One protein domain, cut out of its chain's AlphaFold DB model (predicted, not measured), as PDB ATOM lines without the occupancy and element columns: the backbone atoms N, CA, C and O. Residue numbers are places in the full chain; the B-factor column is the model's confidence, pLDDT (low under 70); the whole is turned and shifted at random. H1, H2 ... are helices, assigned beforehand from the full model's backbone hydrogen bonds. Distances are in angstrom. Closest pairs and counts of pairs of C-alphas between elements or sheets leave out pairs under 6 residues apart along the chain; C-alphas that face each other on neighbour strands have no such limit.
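AT A GLANCE: This is residues 9 to 90 of the 277 residues of the protein "Helix-turn-helix protein" of Diaminobutyricimonas aerilata (UniProt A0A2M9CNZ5). Five short helices, mostly crossed, make a small body, from one end of which a wide loop reaches out to Thr 30 and comes back to H2. Contacts pass from H1 to H3, H2, H4 and H5, and H5, which folds back on H4 as a helical hairpin, comes round close to H1 again. The printed part has 82 residues, with five named helices in the order H1 to H5 and no named strand; its class is all helix. It is compact, with a radius of gyration of the C-alphas of 12.0 A and spans of 38 by 26 by 20 A.

HOW THE PARTS SIT: H1, residues 9 to 18, touches H3, residues 49 to 56, only just about perpendicular at 72 degrees; their closest C-alphas, of Gly 9 and Glu 56, are 3.6 A apart. H3 touches H2, residues 38 to 45, about perpendicular at 82 degrees, closest at the C-alphas of Ala 42 and Val 49, 5.3 A. H2 touches H4, residues 65 to 74, at a steep tilt of 66 degrees, opposite ways, with the C-alphas of Ala 45 and Ala 70 closest at 4.8 A. H4 and H5, residues 79 to 88, form a hairpin at a steep tilt of 43 degrees; the C-alphas of Ser 72 and Arg 82 are closest, 5.8 A. H1 and H5 are close but not clearly touching, 7.9 A between the C-alphas of Phe 11 and Leu 85. H1 and H4 are apart. In H1, H2, H3, H4 and H5 every O i to N i+4 pair is within hydrogen-bond range.

IN THESE COORDINATES: H1 begins at C-alpha 9 (95.270, 175.260, 180.992) and is 14.5 A long. H2 measures 10.5 A and H3 10.6 A. H4, 14.1 A, begins at C-alpha 65 (82.400, 183.484, 184.774). H5, 14.2 A, ends at C-alpha 88 (86.563, 173.205, 183.715).

THE WHOLE: The C-alphas farthest apart are those of Thr 30 and Gly 90, 37.9 A. The printed part has no cut. The link from H1 to H2, 19 residues, is long. Mean pLDDT of the printed part is 84.1; residues 23 to 34 are under 70.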
ATOM      1  N   GLY A   9      94.128 174.672 181.668       88.56
ATOM      2  CA  GLY A   9      95.270 175.260 180.992       88.56
ATOM      3  C   GLY A   9      95.621 174.526 179.702       88.56
ATOM      4  O   GLY A   9      95.926 175.161 178.687       88.56
ATOM      5  N   ALA A  10      95.523 173.197 179.710       85.00
ATOM      6  CA  ALA A  10      95.737 172.382 178.521       85.00
ATOM      7  C   ALA A  10      94.642 172.607 177.464       85.00
ATOM      8  O   ALA A  10      94.968 172.761 176.281       85.00
ATOM      9  N   PHE A  11      93.377 172.736 177.880       86.94
ATOM     10  CA  PHE A  11      92.277 173.081 176.977       86.94
ATOM     11  C   PHE A  11      92.490 174.455 176.320       86.94
ATOM     12  O   PHE A  11      92.481 174.559 175.091       86.94
ATOM     13  N   LEU A  12      92.775 175.501 177.108       90.38
ATOM     14  CA  LEU A  12      93.039 176.852 176.589       90.38
ATOM     15  C   LEU A  12      94.205 176.869 175.592       90.38
ATOM     16  O   LEU A  12      94.122 177.510 174.540       90.38
ATOM     17  N   ARG A  13      95.275 176.126 175.897       88.88
ATOM     18  CA  ARG A  13      96.450 176.007 175.030       88.88
ATOM     19  C   ARG A  13      96.114 175.339 173.701       88.88
ATOM     20  O   ARG A  13      96.573 175.818 172.662       88.88
ATOM     21  N   SER A  14      95.322 174.267 173.727       86.56
ATOM     22  CA  SER A  14      94.857 173.591 172.512       86.56
ATOM     23  C   SER A  14      94.059 174.548 171.623       86.56
ATOM     24  O   SER A  14      94.409 174.753 170.459       86.56
ATOM     25  N   ARG A  15      93.060 175.238 172.190       88.31
ATOM     26  CA  ARG A  15      92.200 176.176 171.447       88.31
ATOM     27  C   ARG A  15      92.972 177.340 170.851       88.31
ATOM     28  O   ARG A  15      92.804 177.645 169.672       88.31
ATOM     29  N   ARG A  16      93.907 177.916 171.606       90.44
ATOM     30  CA  ARG A  16      94.788 178.972 171.096       90.44
ATOM     31  C   ARG A  16      95.640 178.505 169.912       90.44
ATOM     32  O   ARG A  16      95.839 179.266 168.967       90.44
ATOM     33  N   ASN A  17      96.165 177.283 169.968       86.06
ATOM     34  CA  ASN A  17      97.024 176.745 168.915       86.06
ATOM     35  C   ASN A  17      96.259 176.429 167.615       86.06
ATOM     36  O   ASN A  17      96.887 176.430 166.559       86.06
ATOM     37  N   ARG A  18      94.941 176.183 167.681       82.94
ATOM     38  CA  ARG A  18      94.091 175.887 166.510       82.94
ATOM     39  C   ARG A  18      93.627 177.131 165.746       82.94
ATOM     40  O   ARG A  18      93.272 177.018 164.578       82.94
ATOM     41  N   LEU A  19      93.617 178.306 166.375       82.38
ATOM     42  CA  LEU A  19      93.137 179.537 165.740       82.38
ATOM     43  C   LEU A  19      94.170 180.147 164.800       82.38
ATOM     44  O   LEU A  19      95.297 180.423 165.207       82.38
ATOM     45  N   LEU A  20      93.742 180.437 163.570       75.56
ATOM     46  CA  LEU A  20      94.582 181.105 162.581       75.56
ATOM     47  C   LEU A  20      94.889 182.562 162.983       75.56
ATOM     48  O   LEU A  20      94.021 183.224 163.562       75.56
ATOM     49  N   PRO A  21      96.093 183.081 162.660       70.12
ATOM     50  CA  PRO A  21      96.510 184.445 162.994       70.12
ATOM     51  C   PRO A  21      95.543 185.526 162.512       70.12
ATOM     52  O   PRO A  21      95.288 186.469 163.252       70.12
ATOM     53  N   GLU A  22      94.961 185.337 161.328       70.44
ATOM     54  CA  GLU A  22      93.998 186.233 160.665       70.44
ATOM     55  C   GLU A  22      92.722 186.517 161.470       70.44
ATOM     56  O   GLU A  22      92.009 187.478 161.199       70.44
ATOM     57  N   HIS A  23      92.443 185.718 162.500       69.31
ATOM     58  CA  HIS A  23      91.342 185.965 163.428       69.31
ATOM     59  C   HIS A  23      91.697 186.946 164.551       69.31
ATOM     60  O   HIS A  23      90.843 187.266 165.378       69.31
ATOM     61  N   SER A  24      92.948 187.406 164.622       65.81
ATOM     62  CA  SER A  24      93.365 188.429 165.571       65.81
ATOM     63  C   SER A  24      93.173 189.825 164.972       65.81
ATOM     64  O   SER A  24      93.632 190.069 163.860       65.81
ATOM     65  N   PRO A  25      92.589 190.785 165.711       66.38
ATOM     66  CA  PRO A  25      92.454 192.167 165.242       66.38
ATOM     67  C   PRO A  25      93.792 192.939 165.223       66.38
ATOM     68  O   PRO A  25      93.797 194.144 164.983       66.38
ATOM     69  N   TYR A  26      94.923 192.278 165.506       66.62
ATOM     70  CA  TYR A  26      96.245 192.893 165.642       66.62
ATOM     71  C   TYR A  26      97.175 192.543 164.464       66.62
ATOM     72  O   TYR A  26      97.116 191.422 163.966       66.62
ATOM     73  N   PRO A  27      98.090 193.443 164.044       62.47
ATOM     74  CA  PRO A  27      98.958 193.226 162.882       62.47
ATOM     75  C   PRO A  27      99.864 191.990 162.998       62.47
ATOM     76  O   PRO A  27     100.449 191.722 164.051       62.47
ATOM     77  N   HIS A  28     100.057 191.273 161.887       63.50
ATOM     78  CA  HIS A  28     100.884 190.064 161.840       63.50
ATOM     79  C   HIS A  28     102.243 190.346 161.173       63.50
ATOM     80  O   HIS A  28     102.326 190.550 159.967       63.50
ATOM     81  N   GLY A  29     103.323 190.358 161.960       64.69
ATOM     82  CA  GLY A  29     104.701 190.324 161.440       64.69
ATOM     83  C   GLY A  29     105.196 188.893 161.173       64.69
ATOM     84  O   GLY A  29     104.447 187.926 161.315       64.69
ATOM     85  N   THR A  30     106.488 188.729 160.872       59.22
ATOM     86  CA  THR A  30     107.136 187.416 160.688       59.22
ATOM     87  C   THR A  30     106.941 186.536 161.932       59.22
ATOM     88  O   THR A  30     107.289 186.927 163.053       59.22
ATOM     89  N   ARG A  31     106.338 185.349 161.778       63.44
ATOM     90  CA  ARG A  31     105.842 184.537 162.905       63.44
ATOM     91  C   ARG A  31     106.395 183.105 162.871       63.44
ATOM     92  O   ARG A  31     106.552 182.518 161.812       63.44
ATOM     93  N   ARG A  32     106.687 182.560 164.063       60.97
ATOM     94  CA  ARG A  32     107.228 181.199 164.297       60.97
ATOM     95  C   ARG A  32     106.200 180.176 164.810       60.97
ATOM     96  O   ARG A  32     106.537 179.008 164.939       60.97
ATOM     97  N   VAL A  33     104.987 180.604 165.157       59.94
ATOM     98  CA  VAL A  33     103.934 179.758 165.754       59.94
ATOM     99  C   VAL A  33     102.697 179.752 164.852       59.94
ATOM    100  O   VAL A  33     102.325 180.834 164.397       59.94
ATOM    101  N   PRO A  34     102.058 178.590 164.614       66.38
ATOM    102  CA  PRO A  34     100.921 178.483 163.696       66.38
ATOM    103  C   PRO A  34      99.632 179.121 164.241       66.38
ATOM    104  O   PRO A  34      98.837 179.619 163.454       66.38
ATOM    105  N   GLY A  35      99.445 179.148 165.567       80.56
ATOM    106  CA  GLY A  35      98.240 179.679 166.212       80.56
ATOM    107  C   GLY A  35      98.343 181.127 166.716       80.56
ATOM    108  O   GLY A  35      99.316 181.845 166.445       80.56
ATOM    109  N   LEU A  36      97.372 181.546 167.536       83.38
ATOM    110  CA  LEU A  36      97.421 182.828 168.248       83.38
ATOM    111  C   LEU A  36      98.519 182.841 169.327       83.38
ATOM    112  O   LEU A  36      98.813 181.845 170.001       83.38
ATOM    113  N   ARG A  37      99.136 184.007 169.530       88.25
ATOM    114  CA  ARG A  37     100.048 184.282 170.645       88.25
ATOM    115  C   ARG A  37      99.234 184.535 171.909       88.25
ATOM    116  O   ARG A  37      98.125 185.055 171.866       88.25
ATOM    117  N   ARG A  38      99.835 184.249 173.065       90.88
ATOM    118  CA  ARG A  38      99.238 184.541 174.380       90.88
ATOM    119  C   ARG A  38      98.809 186.000 174.529       90.88
ATOM    120  O   ARG A  38      97.750 186.270 175.074       90.88
ATOM    121  N   GLN A  39      99.623 186.918 174.005       89.50
ATOM    122  CA  GLN A  39      99.342 188.353 174.022       89.50
ATOM    123  C   GLN A  39      98.077 188.716 173.239       89.50
ATOM    124  O   GLN A  39      97.303 189.540 173.704       89.50
ATOM    125  N   GLU A  40      97.844 188.077 172.090       89.56
ATOM    126  CA  GLU A  40      96.658 188.335 171.266       89.56
ATOM    127  C   GLU A  40      95.388 187.864 171.970       89.56
ATOM    128  O   GLU A  40      94.429 188.621 172.059       89.56
ATOM    129  N   VAL A  41      95.403 186.650 172.536       91.56
ATOM    130  CA  VAL A  41      94.252 186.125 173.289       91.56
ATOM    131  C   VAL A  41      93.970 186.982 174.520       91.56
ATOM    132  O   VAL A  41      92.822 187.350 174.750       91.56
ATOM    133  N   ALA A  42      95.005 187.330 175.291       92.31
ATOM    134  CA  ALA A  42      94.862 188.158 176.484       92.31
ATOM    135  C   ALA A  42      94.255 189.530 176.151       92.31
ATOM    136  O   ALA A  42      93.301 189.956 176.798       92.31
ATOM    137  N   ALA A  43      94.746 190.173 175.087       90.75
ATOM    138  CA  ALA A  43      94.229 191.456 174.632       90.75
ATOM    139  C   ALA A  43      92.773 191.354 174.140       90.75
ATOM    140  O   ALA A  43      91.946 192.177 174.523       90.75
ATOM    141  N   SER A  44      92.427 190.329 173.353       90.88
ATOM    142  CA  SER A  44      91.046 190.092 172.899       90.88
ATOM    143  C   SER A  44      90.081 189.743 174.039       90.88
ATOM    144  O   SER A  44      88.908 190.101 173.976       90.88
ATOM    145  N   ALA A  45      90.558 189.065 175.085       92.94
ATOM    146  CA  ALA A  45      89.767 188.721 176.266       92.94
ATOM    147  C   ALA A  45      89.738 189.835 177.332       92.94
ATOM    148  O   ALA A  45      89.024 189.699 178.323       92.94
ATOM    149  N   GLY A  46      90.494 190.926 177.158       93.44
ATOM    150  CA  GLY A  46      90.562 192.021 178.130       93.44
ATOM    151  C   GLY A  46      91.238 191.640 179.453       93.44
ATOM    152  O   GLY A  46      90.898 192.191 180.496       93.44
ATOM    153  N   VAL A  47      92.182 190.693 179.428       95.50
ATOM    154  CA  VAL A  47      92.942 190.240 180.607       95.50
ATOM    155  C   VAL A  47      94.436 190.504 180.437       95.50
ATOM    156  O   VAL A  47      94.932 190.699 179.329       95.50
ATOM    157  N   SER A  48      95.195 190.492 181.536       95.88
ATOM    158  CA  SER A  48      96.651 190.632 181.443       95.88
ATOM    159  C   SER A  48      97.303 189.373 180.860       95.88
ATOM    160  O   SER A  48      96.840 188.245 181.054       95.88
ATOM    161  N   VAL A  49      98.421 189.559 180.154       94.75
ATOM    162  CA  VAL A  49      99.190 188.455 179.553       94.75
ATOM    163  C   VAL A  49      99.683 187.486 180.628       94.75
ATOM    164  O   VAL A  49      99.580 186.274 180.452       94.75
ATOM    165  N   ASP A  50     100.155 188.013 181.760       94.56
ATOM    166  CA  ASP A  50     100.622 187.206 182.891       94.56
ATOM    167  C   ASP A  50      99.497 186.383 183.515       94.56
ATOM    168  O   ASP A  50      99.718 185.238 183.909       94.56
ATOM    169  N   TYR A  51      98.283 186.936 183.580       94.38
ATOM    170  CA  TYR A  51      97.119 186.194 184.048       94.38
ATOM    171  C   TYR A  51      96.771 185.045 183.093       94.38
ATOM    172  O   TYR A  51      96.626 183.906 183.532       94.38
ATOM    173  N   TYR A  52      96.758 185.293 181.778       94.31
ATOM    174  CA  TYR A  52      96.531 184.236 180.787       94.31
ATOM    175  C   TYR A  52      97.629 183.156 180.793       94.31
ATOM    176  O   TYR A  52      97.338 181.969 180.643       94.31
ATOM    177  N   ILE A  53      98.893 183.528 181.031       92.25
ATOM    178  CA  ILE A  53      99.990 182.563 181.217       92.25
ATOM    179  C   ILE A  53      99.728 181.668 182.432       92.25
ATOM    180  O   ILE A  53      99.911 180.454 182.333       92.25
ATOM    181  N   ARG A  54      99.294 182.237 183.565       91.62
ATOM    182  CA  ARG A  54      98.977 181.449 184.767       91.62
ATOM    183  C   ARG A  54      97.803 180.499 184.542       91.62
ATOM    184  O   ARG A  54      97.884 179.359 184.997       91.62
ATOM    185  N   LEU A  55      96.784 180.924 183.791       92.06
ATOM    186  CA  LEU A  55      95.677 180.060 183.366       92.06
ATOM    187  C   LEU A  55      96.183 178.862 182.549       92.06
ATOM    188  O   LEU A  55      95.920 177.721 182.912       92.06
ATOM    189  N   GLU A  56      96.989 179.089 181.504       91.00
ATOM    190  CA  GLU A  56      97.567 178.001 180.691       91.00
ATOM    191  C   GLU A  56      98.513 177.067 181.464       91.00
ATOM    192  O   GLU A  56      98.808 175.966 180.995       91.00
ATOM    193  N   GLN A  57      99.055 177.522 182.594       89.19
ATOM    194  CA  GLN A  57      99.923 176.743 183.481       89.19
ATOM    195  C   GLN A  57      99.147 175.999 184.578       89.19
ATOM    196  O   GLN A  57      99.780 175.325 185.387       89.19
ATOM    197  N   GLY A  58      97.820 176.156 184.647       85.06
ATOM    198  CA  GLY A  58      96.989 175.568 185.701       85.06
ATOM    199  C   GLY A  58      97.185 176.209 187.082       85.06
ATOM    200  O   GLY A  58      96.770 175.642 188.086       85.06
ATOM    201  N   ARG A  59      97.821 177.387 187.162       86.06
ATOM    202  CA  ARG A  59      98.078 178.102 188.430       86.06
ATOM    203  C   ARG A  59      96.899 178.961 188.896       86.06
ATOM    204  O   ARG A  59      96.929 179.462 190.011       86.06
ATOM    205  N   GLU A  60      95.893 179.134 188.043       84.12
ATOM    206  CA  GLU A  60      94.662 179.894 188.302       84.12
ATOM    207  C   GLU A  60      93.442 179.070 187.844       84.12
ATOM    208  O   GLU A  60      92.824 179.395 186.837       84.12
ATOM    209  N   PRO A  61      93.102 177.950 188.502       78.12
ATOM    210  CA  PRO A  61      92.109 177.004 187.974       78.12
ATOM    211  C   PRO A  61      90.658 177.519 187.960       78.12
ATOM    212  O   PRO A  61      89.819 176.931 187.287       78.12
ATOM    213  N   HIS A  62      90.355 178.619 188.657       83.81
ATOM    214  CA  HIS A  62      88.987 179.128 188.834       83.81
ATOM    215  C   HIS A  62      88.857 180.600 188.392       83.81
ATOM    216  O   HIS A  62      88.629 181.479 189.229       83.81
ATOM    217  N   PRO A  63      89.036 180.923 187.094       90.12
ATOM    218  CA  PRO A  63      88.731 182.262 186.583       90.12
ATOM    219  C   PRO A  63      87.254 182.596 186.807       90.12
ATOM    220  O   PRO A  63      86.435 181.691 186.862       90.12
ATOM    221  N   SER A  64      86.870 183.871 186.898       91.00
ATOM    222  CA  SER A  64      85.451 184.237 187.062       91.00
ATOM    223  C   SER A  64      84.605 183.885 185.819       91.00
ATOM    224  O   SER A  64      85.158 183.804 184.719       91.00
ATOM    225  N   PRO A  65      83.266 183.752 185.932       89.75
ATOM    226  CA  PRO A  65      82.400 183.484 184.774       89.75
ATOM    227  C   PRO A  65      82.574 184.511 183.646       89.75
ATOM    228  O   PRO A  65      82.624 184.155 182.473       89.75
ATOM    229  N   GLN A  66      82.761 185.787 184.006       91.88
ATOM    230  CA  GLN A  66      83.010 186.868 183.046       91.88
ATOM    231  C   GLN A  66      84.313 186.662 182.264       91.88
ATOM    232  O   GLN A  66      84.355 186.891 181.054       91.88
ATOM    233  N   VAL A  67      85.374 186.208 182.941       94.38
ATOM    234  CA  VAL A  67      86.649 185.865 182.299       94.38
ATOM    235  C   VAL A  67      86.468 184.659 181.378       94.38
ATOM    236  O   VAL A  67      86.977 184.674 180.260       94.38
ATOM    237  N   VAL A  68      85.719 183.639 181.802       93.62
ATOM    238  CA  VAL A  68      85.422 182.461 180.972       93.62
ATOM    239  C   VAL A  68      84.659 182.843 179.702       93.62
ATOM    240  O   VAL A  68      85.019 182.396 178.611       93.62
ATOM    241  N   ASP A  69      83.661 183.717 179.800       92.31
ATOM    242  CA  ASP A  69      82.914 184.205 178.638       92.31
ATOM    243  C   ASP A  69      83.779 185.062 177.706       92.31
ATOM    244  O   ASP A  69      83.673 184.963 176.480       92.31
ATOM    245  N   ALA A  70      84.665 185.892 178.261       94.12
ATOM    246  CA  ALA A  70      85.611 186.673 177.471       94.12
ATOM    247  C   ALA A  70      86.616 185.783 176.728       94.12
ATOM    248  O   ALA A  70      86.853 185.991 175.538       94.12
ATOM    249  N   LEU A  71      87.146 184.754 177.393       94.44
ATOM    250  CA  LEU A  71      88.024 183.757 176.779       94.44
ATOM    251  C   LEU A  71      87.295 182.938 175.713       94.44
ATOM    252  O   LEU A  71      87.868 182.702 174.655       94.44
ATOM    253  N   SER A  72      86.034 182.567 175.946       92.19
ATOM    254  CA  SER A  72      85.216 181.839 174.967       92.19
ATOM    255  C   SER A  72      85.055 182.632 173.672       92.19
ATOM    256  O   SER A  72      85.256 182.095 172.586       92.19
ATOM    257  N   ARG A  73      84.783 183.941 173.781       92.19
ATOM    258  CA  ARG A  73      84.704 184.848 172.626       92.19
ATOM    259  C   ARG A  73      86.057 185.039 171.947       92.19
ATOM    260  O   ARG A  73      86.144 184.916 170.729       92.19
ATOM    261  N   ALA A  74      87.114 185.306 172.717       92.00
ATOM    262  CA  ALA A  74      88.462 185.513 172.185       92.00
ATOM    263  C   ALA A  74      89.003 184.271 171.458       92.00
ATOM    264  O   ALA A  74      89.740 184.398 170.482       92.00
ATOM    265  N   LEU A  75      88.622 183.079 171.922       90.88
ATOM    266  CA  LEU A  75      89.007 181.805 171.328       90.88
ATOM    267  C   LEU A  75      87.993 181.274 170.299       90.88
ATOM    268  O   LEU A  75      88.199 180.185 169.770       90.88
ATOM    269  N   ARG A  76      86.925 182.032 170.007       88.62
ATOM    270  CA  ARG A  76      85.850 181.662 169.069       88.62
ATOM    271  C   ARG A  76      85.299 180.251 169.321       88.62
ATOM    272  O   ARG A  76      85.115 179.484 168.381       88.62
ATOM    273  N   LEU A  77      85.083 179.916 170.592       87.00
ATOM    274  CA  LEU A  77      84.575 178.607 170.998       87.00
ATOM    275  C   LEU A  77      83.120 178.425 170.553       87.00
ATOM    276  O   LEU A  77      82.325 179.361 170.661       87.00
ATOM    277  N   GLY A  78      82.782 177.217 170.101       82.25
ATOM    278  CA  GLY A  78      81.386 176.804 169.914       82.25
ATOM    279  C   GLY A  78      80.658 176.596 171.250       82.25
ATOM    280  O   GLY A  78      81.276 176.633 172.316       82.25
ATOM    281  N   ASP A  79      79.351 176.337 171.206       77.81
ATOM    282  CA  ASP A  79      78.520 176.224 172.417       77.81
ATOM    283  C   ASP A  79      78.948 175.075 173.347       77.81
ATOM    284  O   ASP A  79      79.060 175.265 174.562       77.81
ATOM    285  N   ASP A  80      79.286 173.912 172.785       73.56
ATOM    286  CA  ASP A  80      79.779 172.758 173.552       73.56
ATOM    287  C   ASP A  80      81.122 173.059 174.227       73.56
ATOM    288  O   ASP A  80      81.355 172.736 175.393       73.56
ATOM    289  N   GLU A  81      82.016 173.724 173.497       82.94
ATOM    290  CA  GLU A  81      83.352 174.093 173.962       82.94
ATOM    291  C   GLU A  81      83.288 175.159 175.055       82.94
ATOM    292  O   GLU A  81      84.042 175.097 176.028       82.94
ATOM    293  N   ARG A  82      82.359 176.113 174.927       85.81
ATOM    294  CA  ARG A  82      82.052 177.113 175.950       85.81
ATOM    295  C   ARG A  82      81.481 176.456 177.203       85.81
ATOM    296  O   ARG A  82      81.939 176.756 178.305       85.81
ATOM    297  N   THR A  83      80.526 175.544 177.047       81.56
ATOM    298  CA  THR A  83      79.937 174.782 178.160       81.56
ATOM    299  C   THR A  83      81.007 173.977 178.892       81.56
ATOM    300  O   THR A  83      81.079 173.995 180.124       81.56
ATOM    301  N   PHE A  84      81.903 173.328 178.147       79.44
ATOM    302  CA  PHE A  84      83.028 172.609 178.728       79.44
ATOM    303  C   PHE A  84      84.014 173.537 179.437       79.44
ATOM    304  O   PHE A  84      84.435 173.222 180.548       79.44
ATOM    305  N   LEU A  85      84.351 174.695 178.858       86.69
ATOM    306  CA  LEU A  85      85.236 175.666 179.504       86.69
ATOM    307  C   LEU A  85      84.658 176.155 180.840       86.69
ATOM    308  O   LEU A  85      85.384 176.229 181.830       86.69
ATOM    309  N   HIS A  86      83.351 176.431 180.893       85.94
ATOM    310  CA  HIS A  86      82.649 176.763 182.137       85.94
ATOM    311  C   HIS A  86      82.717 175.630 183.160       85.94
ATOM    312  O   HIS A  86      82.971 175.886 184.336       85.94
ATOM    313  N   ARG A  87      82.560 174.373 182.728       80.69
ATOM    314  CA  ARG A  87      82.711 173.204 183.606       80.69
ATOM    315  C   ARG A  87      84.135 173.079 184.152       80.69
ATOM    316  O   ARG A  87      84.286 172.888 185.354       80.69
ATOM    317  N   LEU A  88      85.153 173.235 183.305       83.06
ATOM    318  CA  LEU A  88      86.563 173.205 183.715       83.06
ATOM    319  C   LEU A  88      86.914 174.321 184.707       83.06
ATOM    320  O   LEU A  88      87.733 174.110 185.591       83.06
ATOM    321  N   ALA A  89      86.282 175.488 184.577       85.94
ATOM    322  CA  ALA A  89      86.459 176.617 185.489       85.94
ATOM    323  C   ALA A  89      85.605 176.528 186.772       85.94
ATOM    324  O   ALA A  89      85.700 177.410 187.626       85.94
ATOM    325  N   GLY A  90      84.771 175.490 186.914       80.75
ATOM    326  CA  GLY A  90      83.935 175.261 188.097       80.75
ATOM    327  C   GLY A  90      82.585 175.990 188.114       80.75
ATOM    328  O   GLY A  90      81.935 176.004 189.155       80.75
TER     329      GLY A  90